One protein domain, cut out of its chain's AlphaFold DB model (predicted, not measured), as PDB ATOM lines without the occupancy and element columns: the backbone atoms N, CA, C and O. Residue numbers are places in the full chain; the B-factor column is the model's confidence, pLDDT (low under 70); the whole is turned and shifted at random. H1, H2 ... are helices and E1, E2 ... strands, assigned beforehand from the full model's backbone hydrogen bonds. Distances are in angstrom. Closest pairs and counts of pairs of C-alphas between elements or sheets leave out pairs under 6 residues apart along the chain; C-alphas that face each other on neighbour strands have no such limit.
ATOM      1  N   GLY A 377      26.589 -49.014  15.152       93.75
ATOM      2  CA  GLY A 377      25.308 -49.407  15.726       93.75
ATOM      3  C   GLY A 377      25.044 -50.899  15.526       93.75
ATOM      4  O   GLY A 377      25.951 -51.696  15.292       93.75
ATOM      5  N   ARG A 378      23.776 -51.305  15.608       89.00
ATOM      6  CA  ARG A 378      23.395 -52.723  15.496       89.00
ATOM      7  C   ARG A 378      23.455 -53.247  14.074       89.00
ATOM      8  O   ARG A 378      23.179 -52.520  13.121       89.00
ATOM      9  N   ASN A 379      23.701 -54.552  13.951       83.69
ATOM     10  CA  ASN A 379      23.578 -55.303  12.698       83.69
ATOM     11  C   ASN A 379      24.363 -54.661  11.539       83.69
ATOM     12  O   ASN A 379      23.892 -54.637  10.401       83.69
ATOM     13  N   GLY A 380      25.528 -54.079  11.845       83.88
ATOM     14  CA  GLY A 380      26.376 -53.420  10.856       83.88
ATOM     15  C   GLY A 380      25.878 -52.073  10.349       83.88
ATOM     16  O   GLY A 380      26.343 -51.618   9.307       83.88
ATOM     17  N   LYS A 381      24.918 -51.440  11.031       91.69
ATOM     18  CA  LYS A 381      24.552 -50.051  10.752       91.69
ATOM     19  C   LYS A 381      25.576 -49.107  11.354       91.69
ATOM     20  O   LYS A 381      26.141 -49.367  12.411       91.69
ATOM     21  N   TYR A 382      25.727 -47.960  10.707       95.50
ATOM     22  CA  TYR A 382      26.581 -46.883  11.180       95.50
ATOM     23  C   TYR A 382      25.798 -45.587  11.220       95.50
ATOM     24  O   TYR A 382      24.937 -45.359  10.369       95.50
ATOM     25  N   TYR A 383      26.139 -44.707  12.149       97.19
ATOM     26  CA  TYR A 383      25.472 -43.424  12.310       97.19
ATOM     27  C   TYR A 383      26.470 -42.270  12.242       97.19
ATOM     28  O   TYR A 383      27.656 -42.418  12.537       97.19
ATOM     29  N   LYS A 384      25.979 -41.111  11.800       97.44
ATOM     30  CA  LYS A 384      26.671 -39.831  11.990       97.44
ATOM     31  C   LYS A 384      26.418 -39.345  13.409       97.44
ATOM     32  O   LYS A 384      25.379 -39.680  13.979       97.44
ATOM     33  N   THR A 385      27.268 -38.453  13.912       97.12
ATOM     34  CA  THR A 385      27.110 -37.811  15.226       97.12
ATOM     35  C   THR A 385      25.675 -37.344  15.481       97.12
ATOM     36  O   THR A 385      25.022 -37.862  16.379       97.12
ATOM     37  N   ALA A 386      25.106 -36.505  14.610       96.75
ATOM     38  CA  ALA A 386      23.745 -35.964  14.758       96.75
ATOM     39  C   ALA A 386      22.595 -37.002  14.690       96.75
ATOM     40  O   ALA A 386      21.432 -36.652  14.893       96.75
ATOM     41  N   LYS A 387      22.891 -38.262  14.356       97.50
ATOM     42  CA  LYS A 387      21.934 -39.375  14.222       97.50
ATOM     43  C   LYS A 387      22.221 -40.521  15.195       97.50
ATOM     44  O   LYS A 387      21.635 -41.590  15.067       97.50
ATOM     45  N   SER A 388      23.132 -40.315  16.137       97.19
ATOM     46  CA  SER A 388      23.620 -41.364  17.025       97.19
ATOM     47  C   SER A 388      23.287 -41.052  18.472       97.19
ATOM     48  O   SER A 388      23.473 -39.926  18.939       97.19
ATOM     49  N   TYR A 389      22.808 -42.068  19.173       97.62
ATOM     50  CA  TYR A 389      22.462 -41.990  20.579       97.62
ATOM     51  C   TYR A 389      23.178 -43.082  21.353       97.62
ATOM     52  O   TYR A 389      23.250 -44.222  20.901       97.62
ATOM     53  N   TRP A 390      23.681 -42.753  22.534       96.69
ATOM     54  CA  TRP A 390      24.331 -43.733  23.396       96.69
ATOM     55  C   TRP A 390      23.431 -44.061  24.583       96.69
ATOM     56  O   TRP A 390      22.868 -43.158  25.196       96.69
ATOM     57  N   ALA A 391      23.231 -45.342  24.883       95.44
ATOM     58  CA  ALA A 391      22.370 -45.755  25.987       95.44
ATOM     59  C   ALA A 391      23.108 -45.677  27.331       95.44
ATOM     60  O   ALA A 391      24.303 -45.977  27.429       95.44
ATOM     61  N   SER A 392      22.382 -45.336  28.399       92.88
ATOM     62  CA  SER A 392      22.955 -45.290  29.746       92.88
ATOM     63  C   SER A 392      23.466 -46.644  30.239       92.88
ATOM     64  O   SER A 392      24.387 -46.700  31.056       92.88
ATOM     65  N   ASP A 393      22.868 -47.728  29.754       90.69
ATOM     66  CA  ASP A 393      23.186 -49.110  30.087       90.69
ATOM     67  C   ASP A 393      22.832 -50.046  28.912       90.69
ATOM     68  O   ASP A 393      21.989 -49.678  28.086       90.69
ATOM     69  N   PRO A 394      23.476 -51.227  28.802       91.44
ATOM     70  CA  PRO A 394      23.237 -52.147  27.688       91.44
ATOM     71  C   PRO A 394      21.803 -52.688  27.647       91.44
ATOM     72  O   PRO A 394      21.245 -52.831  26.567       91.44
ATOM     73  N   GLU A 395      21.172 -52.905  28.804       92.50
ATOM     74  CA  GLU A 395      19.787 -53.389  28.892       92.50
ATOM     75  C   GLU A 395      18.798 -52.382  28.286       92.50
ATOM     76  O   GLU A 395      17.923 -52.754  27.505       92.50
ATOM     77  N   LEU A 396      18.979 -51.079  28.555       93.69
ATOM     78  CA  LEU A 396      18.219 -50.030  27.871       93.69
ATOM     79  C   LEU A 396      18.450 -50.058  26.361       93.69
ATOM     80  O   LEU A 396      17.521 -49.806  25.590       93.69
ATOM     81  N   ALA A 397      19.686 -50.333  25.937       93.06
ATOM     82  CA  ALA A 397      19.973 -50.475  24.528       93.06
ATOM     83  C   ALA A 397      19.151 -51.642  23.964       93.06
ATOM     84  O   ALA A 397      18.372 -51.429  23.039       93.06
ATOM     85  N   GLU A 398      19.276 -52.842  24.518       93.38
ATOM     86  CA  GLU A 398      18.565 -54.044  24.067       93.38
ATOM     87  C   GLU A 398      17.045 -53.862  24.018       93.38
ATOM     88  O   GLU A 398      16.407 -54.319  23.066       93.38
ATOM     89  N   LEU A 399      16.479 -53.132  24.982       95.69
ATOM     90  CA  LEU A 399      15.048 -52.871  25.054       95.69
ATOM     91  C   LEU A 399      14.531 -52.054  23.865       95.69
ATOM     92  O   LEU A 399      13.480 -52.378  23.325       95.69
ATOM     93  N   PHE A 400      15.232 -51.005  23.430       95.62
ATOM     94  CA  PHE A 400      14.742 -50.119  22.367       95.62
ATOM     95  C   PHE A 400      15.415 -50.389  21.017       95.62
ATOM     96  O   PHE A 400      16.637 -50.383  20.886       95.62
ATOM     97  N   SER A 401      14.614 -50.550  19.966       95.50
ATOM     98  CA  SER A 401      15.079 -50.602  18.576       95.50
ATOM     99  C   SER A 401      15.411 -49.212  18.023       95.50
ATOM    100  O   SER A 401      14.863 -48.200  18.463       95.50
ATOM    101  N   ASP A 402      16.241 -49.149  16.976       95.88
ATOM    102  CA  ASP A 402      16.593 -47.880  16.317       95.88
ATOM    103  C   ASP A 402      15.363 -47.123  15.783       95.88
ATOM    104  O   ASP A 402      15.315 -45.895  15.819       95.88
ATOM    105  N   GLN A 403      14.335 -47.846  15.321       95.50
ATOM    106  CA  GLN A 403      13.081 -47.246  14.847       95.50
ATOM    107  C   GLN A 403      12.304 -46.586  15.991       95.50
ATOM    108  O   GLN A 403      11.801 -45.471  15.839       95.50
ATOM    109  N   GLN A 404      12.241 -47.245  17.153       96.75
ATOM    110  CA  GLN A 404      11.623 -46.674  18.349       96.75
ATOM    111  C   GLN A 404      12.398 -45.444  18.828       96.75
ATOM    112  O   GLN A 404      11.783 -44.415  19.102       96.75
ATOM    113  N   ILE A 405      13.734 -45.508  18.860       96.44
ATOM    114  CA  ILE A 405      14.584 -44.367  19.227       96.44
ATOM    115  C   ILE A 405      14.389 -43.199  18.257       96.44
ATOM    116  O   ILE A 405      14.156 -42.077  18.706       96.44
ATOM    117  N   SER A 406      14.381 -43.456  16.947       96.19
ATOM    118  CA  SER A 406      14.091 -42.437  15.931       96.19
ATOM    119  C   SER A 406      12.755 -41.735  16.167       96.19
ATOM    120  O   SER A 406      12.691 -40.503  16.110       96.19
ATOM    121  N   LYS A 407      11.696 -42.501  16.469       96.38
ATOM    122  CA  LYS A 407      10.351 -41.968  16.736       96.38
ATOM    123  C   LYS A 407      10.320 -41.141  18.024       96.38
ATOM    124  O   LYS A 407       9.904 -39.988  17.984       96.38
ATOM    125  N   LEU A 408      10.808 -41.686  19.140       96.31
ATOM    126  CA  LEU A 408      10.795 -41.013  20.449       96.31
ATOM    127  C   LEU A 408      11.632 -39.729  20.449       96.31
ATOM    128  O   LEU A 408      11.250 -38.716  21.043       96.31
ATOM    129  N   MET A 409      12.779 -39.749  19.772       95.50
ATOM    130  CA  MET A 409      13.665 -38.591  19.690       95.50
ATOM    131  C   MET A 409      13.232 -37.570  18.633       95.50
ATOM    132  O   MET A 409      13.782 -36.471  18.613       95.50
ATOM    133  N   GLY A 410      12.244 -37.892  17.787       95.44
ATOM    134  CA  GLY A 410      11.826 -37.031  16.679       95.44
ATOM    135  C   GLY A 410      12.946 -36.807  15.659       95.44
ATOM    136  O   GLY A 410      13.019 -35.748  15.041       95.44
ATOM    137  N   ASN A 411      13.847 -37.783  15.516       96.50
ATOM    138  CA  ASN A 411      15.032 -37.702  14.669       96.50
ATOM    139  C   ASN A 411      15.044 -38.897  13.700       96.50
ATOM    140  O   ASN A 411      15.496 -39.977  14.078       96.50
ATOM    141  N   PRO A 412      14.534 -38.741  12.463       95.44
ATOM    142  CA  PRO A 412      14.464 -39.836  11.495       95.44
ATOM    143  C   PRO A 412      15.841 -40.432  11.183       95.44
ATOM    144  O   PRO A 412      16.836 -39.702  11.164       95.44
ATOM    145  N   ASP A 413      15.884 -41.737  10.911       94.19
ATOM    146  CA  ASP A 413      17.100 -42.491  10.561       94.19
ATOM    147  C   ASP A 413      18.220 -42.393  11.610       94.19
ATOM    148  O   ASP A 413      19.410 -42.386  11.285       94.19
ATOM    149  N   SER A 414      17.839 -42.293  12.882       96.69
ATOM    150  CA  SER A 414      18.754 -42.329  14.020       96.69
ATOM    151  C   SER A 414      18.694 -43.668  14.750       96.69
ATOM    152  O   SER A 414      17.793 -44.482  14.537       96.69
ATOM    153  N   GLY A 415      19.683 -43.933  15.594       96.81
ATOM    154  CA  GLY A 415      19.750 -45.201  16.305       96.81
ATOM    155  C   GLY A 415      20.774 -45.208  17.416       96.81
ATOM    156  O   GLY A 415      21.433 -44.199  17.697       96.81
ATOM    157  N   LEU A 416      20.867 -46.363  18.062       96.88
ATOM    158  CA  LEU A 416      21.795 -46.572  19.158       96.88
ATOM    159  C   LEU A 416      23.171 -46.967  18.627       96.88
ATOM    160  O   LEU A 416      23.291 -47.787  17.715       96.88
ATOM    161  N   VAL A 417      24.206 -46.391  19.231       96.62
ATOM    162  CA  VAL A 417      25.612 -46.697  18.956       96.62
ATOM    163  C   VAL A 417      26.298 -47.235  20.202       96.62
ATOM    164  O   VAL A 417      25.838 -46.977  21.317       96.62
ATOM    165  N   PHE A 418      27.396 -47.969  20.013       94.12
ATOM    166  CA  PHE A 418      28.186 -48.552  21.105       94.12
ATOM    167  C   PHE A 418      27.348 -49.421  22.056       94.12
ATOM    168  O   PHE A 418      27.452 -49.320  23.278       94.12
ATOM    169  N   VAL A 419      26.452 -50.235  21.493       91.88
ATOM    170  CA  VAL A 419      25.379 -50.923  22.232       91.88
ATOM    171  C   VAL A 419      25.885 -51.936  23.259       91.88
ATOM    172  O   VAL A 419      25.171 -52.211  24.220       91.88
ATOM    173  N   SER A 420      27.103 -52.456  23.093       88.00
ATOM    174  CA  SER A 420      27.737 -53.363  24.058       88.00
ATOM    175  C   SER A 420      28.330 -52.643  25.274       88.00
ATOM    176  O   SER A 420      28.648 -53.288  26.273       88.00
ATOM    177  N   LYS A 421      28.482 -51.310  25.227       86.19
ATOM    178  CA  LYS A 421      29.123 -50.517  26.286       86.19
ATOM    179  C   LYS A 421      28.139 -49.497  26.851       86.19
ATOM    180  O   LYS A 421      27.857 -48.495  26.212       86.19
ATOM    181  N   GLY A 422      27.640 -49.701  28.070       84.50
ATOM    182  CA  GLY A 422      26.744 -48.738  28.722       84.50
ATOM    183  C   GLY A 422      27.474 -47.525  29.301       84.50
ATOM    184  O   GLY A 422      28.507 -47.685  29.956       84.50
ATOM    185  N   GLN A 423      26.907 -46.321  29.154       87.88
ATOM    186  CA  GLN A 423      27.508 -45.086  29.682       87.88
ATOM    187  C   GLN A 423      27.832 -45.161  31.178       87.88
ATOM    188  O   GLN A 423      28.929 -44.789  31.581       87.88
ATOM    189  N   LYS A 424      26.912 -45.646  32.020       83.38
ATOM    190  CA  LYS A 424      27.100 -45.663  33.484       83.38
ATOM    191  C   LYS A 424      28.257 -46.558  33.914       83.38
ATOM    192  O   LYS A 424      29.029 -46.176  34.790       83.38
ATOM    193  N   GLN A 425      28.378 -47.728  33.287       78.62
ATOM    194  CA  GLN A 425      29.482 -48.656  33.532       78.62
ATOM    195  C   GLN A 425      30.807 -48.022  33.090       78.62
ATOM    196  O   GLN A 425      31.800 -48.079  33.816       78.62
ATOM    197  N   LEU A 426      30.808 -47.344  31.937       82.94
ATOM    198  CA  LEU A 426      32.008 -46.706  31.407       82.94
ATOM    199  C   LEU A 426      32.422 -45.453  32.184       82.94
ATOM    200  O   LEU A 426      33.611 -45.243  32.369       82.94
ATOM    201  N   ASN A 427      31.483 -44.647  32.680       77.94
ATOM    202  CA  ASN A 427      31.761 -43.448  33.479       77.94
ATOM    203  C   ASN A 427      32.570 -43.798  34.738       77.94
ATOM    204  O   ASN A 427      33.578 -43.160  35.040       77.94
ATOM    205  N   GLN A 428      32.177 -44.878  35.422       77.69
ATOM    206  CA  GLN A 428      32.872 -45.361  36.617       77.69
ATOM    207  C   GLN A 428      34.283 -45.881  36.307       77.69
ATOM    208  O   GLN A 428      35.190 -45.697  37.116       77.69
ATOM    209  N   ALA A 429      34.479 -46.502  35.141       83.75
ATOM    210  CA  ALA A 429      35.752 -47.105  34.754       83.75
ATOM    211  C   ALA A 429      36.717 -46.133  34.043       83.75
ATOM    212  O   ALA A 429      37.931 -46.220  34.224       83.75
ATOM    213  N   ASN A 430      36.206 -45.231  33.199       89.25
ATOM    214  CA  ASN A 430      36.991 -44.405  32.279       89.25
ATOM    215  C   ASN A 430      36.241 -43.137  31.813       89.25
ATOM    216  O   ASN A 430      35.734 -43.041  30.690       89.25
ATOM    217  N   LYS A 431      36.254 -42.108  32.664       90.69
ATOM    218  CA  LYS A 431      35.632 -40.798  32.402       90.69
ATOM    219  C   LYS A 431      36.174 -40.068  31.161       90.69
ATOM    220  O   LYS A 431      35.447 -39.304  30.521       90.69
ATOM    221  N   THR A 432      37.443 -40.279  30.804       93.31
ATOM    222  CA  THR A 432      38.034 -39.649  29.611       93.31
ATOM    223  C   THR A 432      37.427 -40.222  28.335       93.31
ATOM    224  O   THR A 432      37.057 -39.459  27.446       93.31
ATOM    225  N   LEU A 433      37.253 -41.547  28.265       93.31
ATOM    226  CA  LEU A 433      36.593 -42.196  27.132       93.31
ATOM    227  C   LEU A 433      35.116 -41.795  27.028       93.31
ATOM    228  O   LEU A 433      34.639 -41.505  25.938       93.31
ATOM    229  N   GLU A 434      34.406 -41.705  28.152       93.62
ATOM    230  CA  GLU A 434      33.025 -41.205  28.171       93.62
ATOM    231  C   GLU A 434      32.925 -39.782  27.595       93.62
ATOM    232  O   GLU A 434      32.045 -39.491  26.784       93.62
ATOM    233  N   SER A 435      33.840 -38.889  27.984       94.12
ATOM    234  CA  SER A 435      33.883 -37.513  27.466       94.12
ATOM    235  C   SER A 435      34.153 -37.489  25.959       94.12
ATOM    236  O   SER A 435      33.523 -36.723  25.231       94.12
ATOM    237  N   TYR A 436      35.043 -38.364  25.483       95.88
ATOM    238  CA  TYR A 436      35.318 -38.531  24.060       95.88
ATOM    239  C   TYR A 436      34.079 -39.014  23.294       95.88
ATOM    240  O   TYR A 436      33.704 -38.393  22.301       95.88
ATOM    241  N   ILE A 437      33.390 -40.055  23.779       95.94
ATOM    242  CA  ILE A 437      32.161 -40.573  23.152       95.94
ATOM    243  C   ILE A 437      31.087 -39.483  23.096       95.94
ATOM    244  O   ILE A 437      30.516 -39.241  22.036       95.94
ATOM    245  N   ASN A 438      30.867 -38.755  24.196       95.38
ATOM    246  CA  ASN A 438      29.924 -37.633  24.233       95.38
ATOM    247  C   ASN A 438      30.251 -36.529  23.211       95.38
ATOM    248  O   ASN A 438      29.346 -35.831  22.763       95.38
ATOM    249  N   SER A 439      31.518 -36.374  22.811       96.25
ATOM    250  CA  SER A 439      31.927 -35.401  21.789       96.25
ATOM    251  C   SER A 439      31.680 -35.851  20.342       96.25
ATOM    252  O   SER A 439      31.809 -35.039  19.422       96.25
ATOM    253  N   ILE A 440      31.339 -37.127  20.131       97.06
ATOM    254  CA  ILE A 440      31.096 -37.717  18.806       97.06
ATOM    255  C   ILE A 440      29.676 -38.258  18.628       97.06
ATOM    256  O   ILE A 440      29.365 -38.713  17.533       97.06
ATOM    257  N   ILE A 441      28.799 -38.170  19.629       97.19
ATOM    258  CA  ILE A 441      27.383 -38.571  19.533       97.19
ATOM    259  C   ILE A 441      26.437 -37.369  19.603       97.19
ATOM    260  O   ILE A 441      26.844 -36.264  19.953       97.19
ATOM    261  N   SER A 442      25.157 -37.570  19.279       96.56
ATOM    262  CA  SER A 442      24.153 -36.511  19.418       96.56
ATOM    263  C   SER A 442      23.796 -36.279  20.877       96.56
ATOM    264  O   SER A 442      23.609 -35.135  21.281       96.56
ATOM    265  N   ASP A 443      23.568 -37.360  21.620       95.81
ATOM    266  CA  ASP A 443      23.048 -37.295  22.979       95.81
ATOM    267  C   ASP A 443      23.155 -38.656  23.679       95.81
ATOM    268  O   ASP A 443      23.131 -39.707  23.029       95.81
ATOM    269  N   THR A 444      23.173 -38.626  25.007       95.56
ATOM    270  CA  THR A 444      23.053 -39.828  25.831       95.56
ATOM    271  C   THR A 444      21.605 -40.009  26.299       95.56
ATOM    272  O   THR A 444      20.910 -39.060  26.695       95.56
ATOM    273  N   LEU A 445      21.117 -41.244  26.199       94.94
ATOM    274  CA  LEU A 445      19.755 -41.640  26.513       94.94
ATOM    275  C   LEU A 445      19.706 -42.371  27.845       94.94
ATOM    276  O   LEU A 445      20.225 -43.472  28.004       94.94
ATOM    277  N   GLU A 446      19.004 -41.751  28.782       93.06
ATOM    278  CA  GLU A 446      18.635 -42.353  30.052       93.06
ATOM    279  C   GLU A 446      17.160 -42.778  30.035       93.06
ATOM    280  O   GLU A 446      16.346 -42.159  29.335       93.06
TER     281      GLU A 446
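What this domain is: This is residues 377 to 446 of the 841 residues of an uncharacterized protein of Siphonobacter sp. BAB-5405 (UniProt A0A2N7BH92). A small three-stranded parallel sheet forms the middle of the domain, with helix H2 packing on one side of it and a helical hairpin, H3 and H4, on the opposite side, reaching the sheet with the start of H3 and the end of H4. Helix H1 lies on a third side and meets the sheet with its residues 396 to 398. The printed part has 70 residues, with four named helices and three named strands in the order E1 H1 H2 E2 H3 H4 E3; the class is mixed, helices and strands, and the sheet's order is E2 E1 E3. The whole is compact, with a radius of gyration of the C-alphas of 11.2 A, and spans 31 by 22 by 22 A.

How they stand to each other: The inner strand is E1, residues 388 to 391, and the edge strands are E2, residues 415 to 417, and E3, residues 443 to 445. E2 and E1 are parallel at 66 degrees, with N 389 and O 415 within hydrogen-bond range at 2.9 A. E1 and E3 are parallel at 36 degrees, with N 445 and O 390 within hydrogen-bond range at 2.8 A. H2, residues 402 to 409, is on the sheet; its closest C-alphas to E2 are those of Asp 402 and Gly 415, 4.1 A apart. It only just lies over E1, on which 3 of its 8 C-alphas fall, and runs across the strands, at 88 degrees to E1 on the local plane. H1, residues 394 to 399, only grazes the sheet; the C-alphas of Ala 397 and Ala 391 are its closest to E1, 5.5 A apart. E1, H1 and H2, and E2 make a strand-helix-strand unit, two parallel neighbour strands with helices between, with a right-handed crossover. H3, residues 423 to 429, and H4, residues 431 to 438, form a helical hairpin: they touch at a shallow tilt of 25 degrees, opposite ways, with the C-alphas of Asn 427 and Glu 434 closest at 5.9 A. Both only graze the sheet, H3 with residues 423 to 424 and H4 with residues 437 to 438. E2, H3 and H4, and E3 make a split strand-helix-strand unit, with E1 between its strands and a right-handed crossover. H2 is apart from H3 and H4. In the four helices every O i to N i+4 pair is within hydrogen-bond range.

Where its parts are: E1 begins at C-alpha 388 (23.620, -41.364, 17.025) and is 10.1 A long. H2 is 10.3 A long and H4 10.5 A. E3 ends at C-alpha 445 (19.755, -41.640, 26.513).

The domain as a whole: The C-alphas of Pro 412 and Ala 429 are farthest apart, 32.4 A. The printed part has no cut, and each link between named elements is tight. Mean pLDDT of the printed part is 93.0, and no printed residue is under 70.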